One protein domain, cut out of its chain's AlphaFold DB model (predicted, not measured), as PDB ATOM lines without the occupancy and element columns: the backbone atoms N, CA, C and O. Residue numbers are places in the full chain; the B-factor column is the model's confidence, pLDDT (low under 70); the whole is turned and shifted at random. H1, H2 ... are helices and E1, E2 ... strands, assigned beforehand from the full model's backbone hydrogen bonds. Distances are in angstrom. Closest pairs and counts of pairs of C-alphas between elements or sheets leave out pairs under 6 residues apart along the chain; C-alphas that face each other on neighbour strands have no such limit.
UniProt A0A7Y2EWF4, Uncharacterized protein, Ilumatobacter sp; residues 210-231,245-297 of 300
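Overview. This is residues 210 to 231 and 245 to 297 of the 300 residues of an uncharacterized protein of Ilumatobacter sp (UniProt A0A7Y2EWF4). One long helix, H1, lies along one face of a strongly twisted four-stranded sheet, making two layers. The sheet is a single run of hairpins, E1 to E4, and the far ends of H1 and of the E1 and E2 hairpin make the ends of the longest axis. The printed part has 75 residues, with one named helix and four named strands in the order H1 E1 E2 E3 E4 along the chain; the sheet order is E1 - E2 - E3 - E4, all antiparallel, and the class is mixed, helices and strands. The whole is compact, with a radius of gyration of the C-alphas of 11.4 A, and elongated, with spans of 36 by 23 by 20 A.

Arrangement. Residues 210 to 211 form a short parallel pairing with residues 259 to 260 of E1, which is residues 253 to 262. H1, residues 214 to 231, is on the sheet at a height over the sheet of 8.9 A. It runs along the strands, at 17 degrees to E1 on the local plane. The closest C-alphas of H1 and E1 are those of Phe 224 and Val 255, 6.4 A apart. In H1 every O i to N i+4 pair is within hydrogen-bond range. E1 bends by 69 degrees at residue 257. E1 and E2, residues 265 to 275, form a hairpin at 152 degrees, with N 258 and O 270 2.8 A apart, within hydrogen-bond range. E2 bends by 88 degrees at residue 268. E2 and E3, residues 280 to 285, form a hairpin at 135 degrees, with N 273 and O 282 2.9 A apart, within hydrogen-bond range. E3 and E4, residues 290 to 296, form a hairpin at 162 degrees, with N 283 and O 293 2.9 A apart, within hydrogen-bond range. These strands make a meander, each the antiparallel neighbour of the one before. H1 lies over E1 and E2, and only just over E3 and E4, with 3 of its C-alphas on each. The closest C-alphas of H1 and E4 are those of Gly 214 and Ser 295, 5.1 A apart. The edge strands E1 and E4 are only just apart, their closest C-alphas 8.3 A from each other.

Along the chain. H1 is 26.0 A from first to last C-alpha, and begins at C-alpha 214 (174.765, 132.432, 220.462). E1 is 23.7 A long, E2 22.9 A, E3 16.2 A and E4 17.8 A. E4 ends at C-alpha 296 (182.276, 129.134, 218.574).

Size, cuts and confidence. The C-alphas farthest apart are those of Glu 231 and Gly 264, 37.3 A. Residues 232 to 244 are not printed, and C-alphas 231 and 245 are 21.4 A apart across the cut. The links E1 to E2, E2 to E3 and E3 to E4 are tight. The mean pLDDT of the printed part is 88.1, and residues 229 to 231 are under 70.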
ATOM      1  N   VAL A 210     169.532 142.390 215.344       91.38
ATOM      2  CA  VAL A 210     169.099 141.828 216.632       91.38
ATOM      3  C   VAL A 210     169.561 140.375 216.748       91.38
ATOM      4  O   VAL A 210     169.187 139.526 215.937       91.38
ATOM      5  N   LEU A 211     170.350 140.085 217.777       90.00
ATOM      6  CA  LEU A 211     170.885 138.773 218.121       90.00
ATOM      7  C   LEU A 211     170.085 138.180 219.273       90.00
ATOM      8  O   LEU A 211     170.040 138.755 220.360       90.00
ATOM      9  N   ARG A 212     169.479 137.011 219.053       90.69
ATOM     10  CA  ARG A 212     168.639 136.354 220.066       90.69
ATOM     11  C   ARG A 212     169.305 135.174 220.749       90.69
ATOM     12  O   ARG A 212     168.793 134.625 221.726       90.69
ATOM     13  N   SER A 213     170.438 134.744 220.215       90.19
ATOM     14  CA  SER A 213     171.126 133.541 220.643       90.19
ATOM     15  C   SER A 213     172.607 133.578 220.274       90.19
ATOM     16  O   SER A 213     173.051 134.357 219.429       90.19
ATOM     17  N   GLY A 214     173.385 132.680 220.887       87.50
ATOM     18  CA  GLY A 214     174.765 132.432 220.462       87.50
ATOM     19  C   GLY A 214     174.859 131.885 219.031       87.50
ATOM     20  O   GLY A 214     175.863 132.109 218.360       87.50
ATOM     21  N   ASP A 215     173.819 131.218 218.530       88.56
ATOM     22  CA  ASP A 215     173.794 130.736 217.147       88.56
ATOM     23  C   ASP A 215     173.711 131.913 216.161       88.56
ATOM     24  O   ASP A 215     174.473 131.955 215.196       88.56
ATOM     25  N   ASP A 216     172.875 132.919 216.447       89.38
ATOM     26  CA  ASP A 216     172.788 134.144 215.635       89.38
ATOM     27  C   ASP A 216     174.126 134.897 215.616       89.38
ATOM     28  O   ASP A 216     174.568 135.375 214.569       89.38
ATOM     29  N   LEU A 217     174.807 134.944 216.767       90.62
ATOM     30  CA  LEU A 217     176.137 135.538 216.911       90.62
ATOM     31  C   LEU A 217     177.175 134.840 216.015       90.62
ATOM     32  O   LEU A 217     177.947 135.506 215.326       90.62
ATOM     33  N   ALA A 218     177.177 133.504 215.990       88.94
ATOM     34  CA  ALA A 218     178.090 132.734 215.145       88.94
ATOM     35  C   ALA A 218     177.794 132.917 213.648       88.94
ATOM     36  O   ALA A 218     178.726 133.016 212.848       88.94
ATOM     37  N   VAL A 219     176.516 132.999 213.264       90.12
ATOM     38  CA  VAL A 219     176.100 133.246 211.873       90.12
ATOM     39  C   VAL A 219     176.544 134.630 211.401       90.12
ATOM     40  O   VAL A 219     177.089 134.747 210.301       90.12
ATOM     41  N   LEU A 220     176.350 135.668 212.219       89.62
ATOM     42  CA  LEU A 220     176.766 137.031 211.887       89.62
ATOM     43  C   LEU A 220     178.289 137.116 211.693       89.62
ATOM     44  O   LEU A 220     178.764 137.685 210.708       89.62
ATOM     45  N   ALA A 221     179.053 136.498 212.595       88.06
ATOM     46  CA  ALA A 221     180.509 136.469 212.510       88.06
ATOM     47  C   ALA A 221     181.027 135.675 211.293       88.06
ATOM     48  O   ALA A 221     181.933 136.140 210.604       88.06
ATOM     49  N   ASP A 222     180.445 134.512 210.975       87.44
ATOM     50  CA  ASP A 222     180.811 133.736 209.776       87.44
ATOM     51  C   ASP A 222     180.505 134.510 208.484       87.44
ATOM     52  O   ASP A 222     181.318 134.519 207.555       87.44
ATOM     53  N   LEU A 223     179.375 135.224 208.431       87.12
ATOM     54  CA  LEU A 223     179.039 136.080 207.293       87.12
ATOM     55  C   LEU A 223     180.119 137.144 207.079       87.12
ATOM     56  O   LEU A 223     180.600 137.282 205.954       87.12
ATOM     57  N   PHE A 224     180.552 137.818 208.149       86.56
ATOM     58  CA  PHE A 224     181.626 138.809 208.091       86.56
ATOM     59  C   PHE A 224     182.952 138.218 207.595       86.56
ATOM     60  O   PHE A 224     183.601 138.786 206.719       86.56
ATOM     61  N   VAL A 225     183.353 137.043 208.095       84.69
ATOM     62  CA  VAL A 225     184.583 136.372 207.634       84.69
ATOM     63  C   VAL A 225     184.509 136.061 206.137       84.69
ATOM     64  O   VAL A 225     185.489 136.253 205.413       84.69
ATOM     65  N   ARG A 226     183.349 135.615 205.644       82.06
ATOM     66  CA  ARG A 226     183.145 135.287 204.225       82.06
ATOM     67  C   ARG A 226     183.145 136.518 203.327       82.06
ATOM     68  O   ARG A 226     183.723 136.457 202.242       82.06
ATOM     69  N   THR A 227     182.512 137.611 203.746       78.94
ATOM     70  CA  THR A 227     182.503 138.865 202.979       78.94
ATOM     71  C   THR A 227     183.886 139.503 202.966       78.94
ATOM     72  O   THR A 227     184.376 139.839 201.890       78.94
ATOM     73  N   ALA A 228     184.576 139.543 204.110       74.69
ATOM     74  CA  ALA A 228     185.948 140.033 204.199       74.69
ATOM     75  C   ALA A 228     186.900 139.216 203.308       74.69
ATOM     76  O   ALA A 228     187.721 139.786 202.588       74.69
ATOM     77  N   ALA A 229     186.763 137.886 203.274       68.31
ATOM     78  CA  ALA A 229     187.554 137.030 202.388       68.31
ATOM     79  C   ALA A 229     187.279 137.286 200.893       68.31
ATOM     80  O   ALA A 229     188.181 137.117 200.071       68.31
ATOM     81  N   ALA A 230     186.060 137.699 200.532       61.78
ATOM     82  CA  ALA A 230     185.705 138.057 199.161       61.78
ATOM     83  C   ALA A 230     186.246 139.442 198.755       61.78
ATOM     84  O   ALA A 230     186.724 139.595 197.633       61.78
ATOM     85  N   GLU A 231     186.228 140.426 199.659       61.56
ATOM     86  CA  GLU A 231     186.738 141.786 199.404       61.56
ATOM     87  C   GLU A 231     188.271 141.876 199.436       61.56
ATOM     88  O   GLU A 231     188.870 142.660 198.697       61.56
ATOM     89  N   PHE A 245     185.320 151.256 217.496       78.75
ATOM     90  CA  PHE A 245     184.980 150.634 218.772       78.75
ATOM     91  C   PHE A 245     186.245 150.079 219.450       78.75
ATOM     92  O   PHE A 245     187.150 149.589 218.768       78.75
ATOM     93  N   ASP A 246     186.315 150.145 220.783       84.50
ATOM     94  CA  ASP A 246     187.424 149.575 221.562       84.50
ATOM     95  C   ASP A 246     187.285 148.050 221.618       84.50
ATOM     96  O   ASP A 246     186.242 147.529 222.004       84.50
ATOM     97  N   THR A 247     188.336 147.315 221.252       86.44
ATOM     98  CA  THR A 247     188.317 145.846 221.280       86.44
ATOM     99  C   THR A 247     188.366 145.272 222.693       86.44
ATOM    100  O   THR A 247     188.190 144.062 222.865       86.44
ATOM    101  N   CYS A 248     188.659 146.095 223.709       89.19
ATOM    102  CA  CYS A 248     188.787 145.699 225.112       89.19
ATOM    103  C   CYS A 248     189.815 144.570 225.362       89.19
ATOM    104  O   CYS A 248     189.812 143.944 226.424       89.19
ATOM    105  N   GLY A 249     190.678 144.263 224.382       89.06
ATOM    106  CA  GLY A 249     191.525 143.063 224.383       89.06
ATOM    107  C   GLY A 249     190.744 141.740 224.392       89.06
ATOM    108  O   GLY A 249     191.306 140.714 224.769       89.06
ATOM    109  N   LEU A 250     189.454 141.771 224.044       89.62
ATOM    110  CA  LEU A 250     188.571 140.607 223.979       89.62
ATOM    111  C   LEU A 250     188.506 140.005 222.576       89.62
ATOM    112  O   LEU A 250     188.215 138.824 222.455       89.62
ATOM    113  N   VAL A 251     188.715 140.817 221.538       91.75
ATOM    114  CA  VAL A 251     188.551 140.432 220.131       91.75
ATOM    115  C   VAL A 251     189.698 140.980 219.285       91.75
ATOM    116  O   VAL A 251     190.216 142.063 219.558       91.75
ATOM    117  N   ASP A 252     190.066 140.254 218.234       90.44
ATOM    118  CA  ASP A 252     191.092 140.661 217.267       90.44
ATOM    119  C   ASP A 252     190.505 141.511 216.137       90.44
ATOM    120  O   ASP A 252     191.180 142.365 215.560       90.44
ATOM    121  N   ARG A 253     189.228 141.277 215.803       89.12
ATOM    122  CA  ARG A 253     188.518 141.962 214.719       89.12
ATOM    123  C   ARG A 253     187.112 142.342 215.144       89.12
ATOM    124  O   ARG A 253     186.411 141.549 215.767       89.12
ATOM    125  N   ILE A 254     186.676 143.533 214.755       90.31
ATOM    126  CA  ILE A 254     185.310 143.998 215.004       90.31
ATOM    127  C   ILE A 254     184.446 143.691 213.788       90.31
ATOM    128  O   ILE A 254     184.821 143.993 212.657       90.31
ATOM    129  N   VAL A 255     183.290 143.084 214.046       90.19
ATOM    130  CA  VAL A 255     182.250 142.831 213.046       90.19
ATOM    131  C   VAL A 255     181.341 144.051 212.938       90.19
ATOM    132  O   VAL A 255     181.083 144.527 211.836       90.19
ATOM    133  N   GLY A 256     180.887 144.577 214.080       89.25
ATOM    134  CA  GLY A 256     180.049 145.772 214.142       89.25
ATOM    135  C   GLY A 256     179.116 145.804 215.357       89.25
ATOM    136  O   GLY A 256     179.130 144.873 216.168       89.25
ATOM    137  N   PRO A 257     178.317 146.873 215.493       91.31
ATOM    138  CA  PRO A 257     177.313 146.993 216.543       91.31
ATOM    139  C   PRO A 257     176.096 146.096 216.265       91.31
ATOM    140  O   PRO A 257     175.727 145.851 215.114       91.31
ATOM    141  N   ALA A 258     175.458 145.621 217.329       91.12
ATOM    142  CA  ALA A 258     174.254 144.800 217.296       91.12
ATOM    143  C   ALA A 258     173.397 145.045 218.550       91.12
ATOM    144  O   ALA A 258     173.852 145.644 219.524       91.12
ATOM    145  N   LEU A 259     172.163 144.548 218.542       91.94
ATOM    146  CA  LEU A 259     171.300 144.508 219.723       91.94
ATOM    147  C   LEU A 259     171.217 143.076 220.243       91.94
ATOM    148  O   LEU A 259     171.017 142.147 219.466       91.94
ATOM    149  N   TRP A 260     171.347 142.886 221.551       91.25
ATOM    150  CA  TRP A 260     171.205 141.591 222.206       91.25
ATOM    151  C   TRP A 260     169.826 141.460 222.862       91.25
ATOM    152  O   TRP A 260     169.443 142.284 223.696       91.25
ATOM    153  N   ASP A 261     169.099 140.405 222.492       91.25
ATOM    154  CA  ASP A 261     167.730 140.106 222.928       91.25
ATOM    155  C   ASP A 261     167.628 138.641 223.393       91.25
ATOM    156  O   ASP A 261     167.302 137.733 222.632       91.25
ATOM    157  N   SER A 262     167.952 138.380 224.661       83.62
ATOM    158  CA  SER A 262     167.915 137.035 225.255       83.62
ATOM    159  C   SER A 262     167.297 137.053 226.651       83.62
ATOM    160  O   SER A 262     167.085 138.111 227.239       83.62
ATOM    161  N   GLU A 263     167.023 135.879 227.225       73.69
ATOM    162  CA  GLU A 263     166.379 135.759 228.537       73.69
ATOM    163  C   GLU A 263     167.103 136.566 229.638       73.69
ATOM    164  O   GLU A 263     168.084 136.120 230.230       73.69
ATOM    165  N   GLY A 264     166.577 137.760 229.939       73.81
ATOM    166  CA  GLY A 264     167.077 138.662 230.982       73.81
ATOM    167  C   GLY A 264     167.737 139.955 230.487       73.81
ATOM    168  O   GLY A 264     167.959 140.840 231.312       73.81
ATOM    169  N   LEU A 265     168.000 140.092 229.183       77.38
ATOM    170  CA  LEU A 265     168.571 141.284 228.544       77.38
ATOM    171  C   LEU A 265     167.852 141.522 227.211       77.38
ATOM    172  O   LEU A 265     167.971 140.703 226.306       77.38
ATOM    173  N   PHE A 266     167.101 142.617 227.116       81.94
ATOM    174  CA  PHE A 266     166.344 143.009 225.924       81.94
ATOM    175  C   PHE A 266     166.918 144.311 225.380       81.94
ATOM    176  O   PHE A 266     167.260 145.186 226.180       81.94
ATOM    177  N   ASP A 267     167.014 144.420 224.054       84.88
ATOM    178  CA  ASP A 267     167.480 145.615 223.337       84.88
ATOM    179  C   ASP A 267     168.789 146.190 223.909       84.88
ATOM    180  O   ASP A 267     168.978 147.401 223.998       84.88
ATOM    181  N   THR A 268     169.690 145.315 224.368       88.44
ATOM    182  CA  THR A 268     170.971 145.749 224.938       88.44
ATOM    183  C   THR A 268     171.965 145.988 223.803       88.44
ATOM    184  O   THR A 268     172.268 145.030 223.087       88.44
ATOM    185  N   PRO A 269     172.477 147.216 223.613       89.50
ATOM    186  CA  PRO A 269     173.487 147.479 222.597       89.50
ATOM    187  C   PRO A 269     174.772 146.731 222.944       89.50
ATOM    188  O   PRO A 269     175.248 146.763 224.078       89.50
ATOM    189  N   VAL A 270     175.316 146.023 221.962       93.75
ATOM    190  CA  VAL A 270     176.559 145.261 222.086       93.75
ATOM    191  C   VAL A 270     177.427 145.478 220.856       93.75
ATOM    192  O   VAL A 270     176.931 145.687 219.750       93.75
ATOM    193  N   VAL A 271     178.735 145.360 221.035       94.31
ATOM    194  CA  VAL A 271     179.689 145.237 219.937       94.31
ATOM    195  C   VAL A 271     179.977 143.760 219.719       94.31
ATOM    196  O   VAL A 271     180.242 143.004 220.657       94.31
ATOM    197  N   VAL A 272     179.916 143.340 218.459       94.00
ATOM    198  CA  VAL A 272     180.269 141.989 218.033       94.00
ATOM    199  C   VAL A 272     181.673 142.008 217.456       94.00
ATOM    200  O   VAL A 272     181.991 142.798 216.564       94.00
ATOM    201  N   GLY A 273     182.512 141.096 217.930       93.00
ATOM    202  CA  GLY A 273     183.837 140.867 217.375       93.00
ATOM    203  C   GLY A 273     184.201 139.393 217.313       93.00
ATOM    204  O   GLY A 273     183.465 138.520 217.775       93.00
ATOM    205  N   ILE A 274     185.350 139.133 216.702       93.50
ATOM    206  CA  ILE A 274     185.921 137.807 216.507       93.50
ATOM    207  C   ILE A 274     187.253 137.744 217.243       93.50
ATOM    208  O   ILE A 274     188.119 138.593 217.030       93.50
ATOM    209  N   ASP A 275     187.398 136.727 218.082       93.81
ATOM    210  CA  ASP A 275     188.662 136.281 218.658       93.81
ATOM    211  C   ASP A 275     189.232 135.190 217.737       93.81
ATOM    212  O   ASP A 275     188.685 134.085 217.636       93.81
ATOM    213  N   ASP A 276     190.289 135.530 217.004       89.88
ATOM    214  CA  ASP A 276     190.955 134.645 216.051       89.88
ATOM    215  C   ASP A 276     191.843 133.611 216.763       89.88
ATOM    216  O   ASP A 276     192.078 132.528 216.216       89.88
ATOM    217  N   GLU A 277     192.318 133.904 217.980       88.88
ATOM    218  CA  GLU A 277     193.104 132.963 218.783       88.88
ATOM    219  C   GLU A 277     192.244 131.802 219.301       88.88
ATOM    220  O   GLU A 277     192.673 130.642 219.270       88.88
ATOM    221  N   LEU A 278     191.028 132.102 219.765       89.62
ATOM    222  CA  LEU A 278     190.077 131.120 220.287       89.62
ATOM    223  C   LEU A 278     189.112 130.583 219.224       89.62
ATOM    224  O   LEU A 278     188.523 129.518 219.422       89.62
ATOM    225  N   GLY A 279     188.966 131.273 218.091       90.94
ATOM    226  CA  GLY A 279     187.987 130.929 217.061       90.94
ATOM    227  C   GLY A 279     186.551 131.131 217.545       90.94
ATOM    228  O   GLY A 279     185.678 130.303 217.267       90.94
ATOM    229  N   GLU A 280     186.306 132.209 218.292       93.62
ATOM    230  CA  GLU A 280     185.014 132.532 218.902       93.62
ATOM    231  C   GLU A 280     184.484 133.878 218.392       93.62
ATOM    232  O   GLU A 280     185.229 134.836 218.194       93.62
ATOM    233  N   ALA A 281     183.168 133.965 218.217       94.06
ATOM    234  CA  ALA A 281     182.446 135.222 218.132       94.06
ATOM    235  C   ALA A 281     182.054 135.672 219.544       94.06
ATOM    236  O   ALA A 281     181.530 134.882 220.337       94.06
ATOM    237  N   ILE A 282     182.290 136.942 219.858       95.44
ATOM    238  CA  ILE A 282     182.057 137.521 221.180       95.44
ATOM    239  C   ILE A 282     181.172 138.753 221.024       95.44
ATOM    240  O   ILE A 282     181.493 139.655 220.253       95.44
ATOM    241  N   ALA A 283     180.076 138.789 221.780       95.12
ATOM    242  CA  ALA A 283     179.276 139.989 221.992       95.12
ATOM    243  C   ALA A 283     179.642 140.584 223.355       95.12
ATOM    244  O   ALA A 283     179.587 139.884 224.373       95.12
ATOM    245  N   TYR A 284     180.027 141.856 223.383       94.88
ATOM    246  CA  TYR A 284     180.423 142.552 224.603       94.88
ATOM    247  C   TYR A 284     179.894 143.984 224.630       94.88
ATOM    248  O   TYR A 284     179.590 144.576 223.599       94.88
ATOM    249  N   ASP A 285     179.764 144.520 225.834       92.75
ATOM    250  CA  ASP A 285     179.447 145.923 226.078       92.75
ATOM    251  C   ASP A 285     180.743 146.746 226.018       92.75
ATOM    252  O   ASP A 285     181.718 146.416 226.701       92.75
ATOM    253  N   GLU A 286     180.771 147.783 225.180       90.25
ATOM    254  CA  GLU A 286     181.981 148.574 224.918       90.25
ATOM    255  C   GLU A 286     182.394 149.469 226.091       90.25
ATOM    256  O   GLU A 286     183.582 149.668 226.332       90.25
ATOM    257  N   GLU A 287     181.431 149.985 226.859       88.50
ATOM    258  CA  GLU A 287     181.707 150.924 227.948       88.50
ATOM    259  C   GLU A 287     182.304 150.203 229.159       88.50
ATOM    260  O   GLU A 287     183.148 150.733 229.888       88.50
ATOM    261  N   THR A 288     181.840 148.977 229.395       91.69
ATOM    262  CA  THR A 288     182.202 148.171 230.563       91.69
ATOM    263  C   THR A 288     183.198 147.062 230.244       91.69
ATOM    264  O   THR A 288     183.725 146.442 231.173       91.69
ATOM    265  N   CYS A 289     183.460 146.799 228.958       92.75
ATOM    266  CA  CYS A 289     184.239 145.661 228.475       92.75
ATOM    267  C   CYS A 289     183.743 144.320 229.051       92.75
ATOM    268  O   CYS A 289     184.533 143.414 229.343       92.75
ATOM    269  N   THR A 290     182.431 144.191 229.281       93.69
ATOM    270  CA  THR A 290     181.837 142.967 229.829       93.69
ATOM    271  C   THR A 290     181.313 142.078 228.716       93.69
ATOM    272  O   THR A 290     180.611 142.516 227.810       93.69
ATOM    273  N   VAL A 291     181.656 140.793 228.780       93.62
ATOM    274  CA  VAL A 291     181.175 139.814 227.806       93.62
ATOM    275  C   VAL A 291     179.717 139.485 228.102       93.62
ATOM    276  O   VAL A 291     179.404 138.979 229.182       93.62
ATOM    277  N   VAL A 292     178.855 139.724 227.118       92.94
ATOM    278  CA  VAL A 292     177.429 139.382 227.155       92.94
ATOM    279  C   VAL A 292     177.225 137.945 226.687       92.94
ATOM    280  O   VAL A 292     176.533 137.169 227.345       92.94
ATOM    281  N   ALA A 293     177.878 137.559 225.588       93.31
ATOM    282  CA  ALA A 293     177.785 136.212 225.038       93.31
ATOM    283  C   ALA A 293     179.035 135.804 224.254       93.31
ATOM    284  O   ALA A 293     179.806 136.639 223.780       93.31
ATOM    285  N   ARG A 294     179.215 134.487 224.109       94.62
ATOM    286  CA  ARG A 294     180.257 133.862 223.290       94.62
ATOM    287  C   ARG A 294     179.656 132.730 222.482       94.62
ATOM    288  O   ARG A 294     178.772 132.030 222.977       94.62
ATOM    289  N   SER A 295     180.171 132.526 221.282       94.00
ATOM    290  CA  SER A 295     179.798 131.393 220.448       94.00
ATOM    291  C   SER A 295     180.987 130.931 219.612       94.00
ATOM    292  O   SER A 295     181.703 131.779 219.081       94.00
ATOM    293  N   PRO A 296     181.240 129.619 219.477       92.12
ATOM    294  CA  PRO A 296     182.276 129.134 218.574       92.12
ATOM    295  C   PRO A 296     181.925 129.504 217.129       92.12
ATOM    296  O   PRO A 296     180.767 129.413 216.716       92.12
ATOM    297  N   LEU A 297     182.928 129.888 216.343       87.50
ATOM    298  CA  LEU A 297     182.724 130.122 214.919       87.50
ATOM    299  C   LEU A 297     182.335 128.817 214.217       87.50
ATOM    300  O   LEU A 297     182.857 127.737 214.511       87.50
TER     301      LEU A 297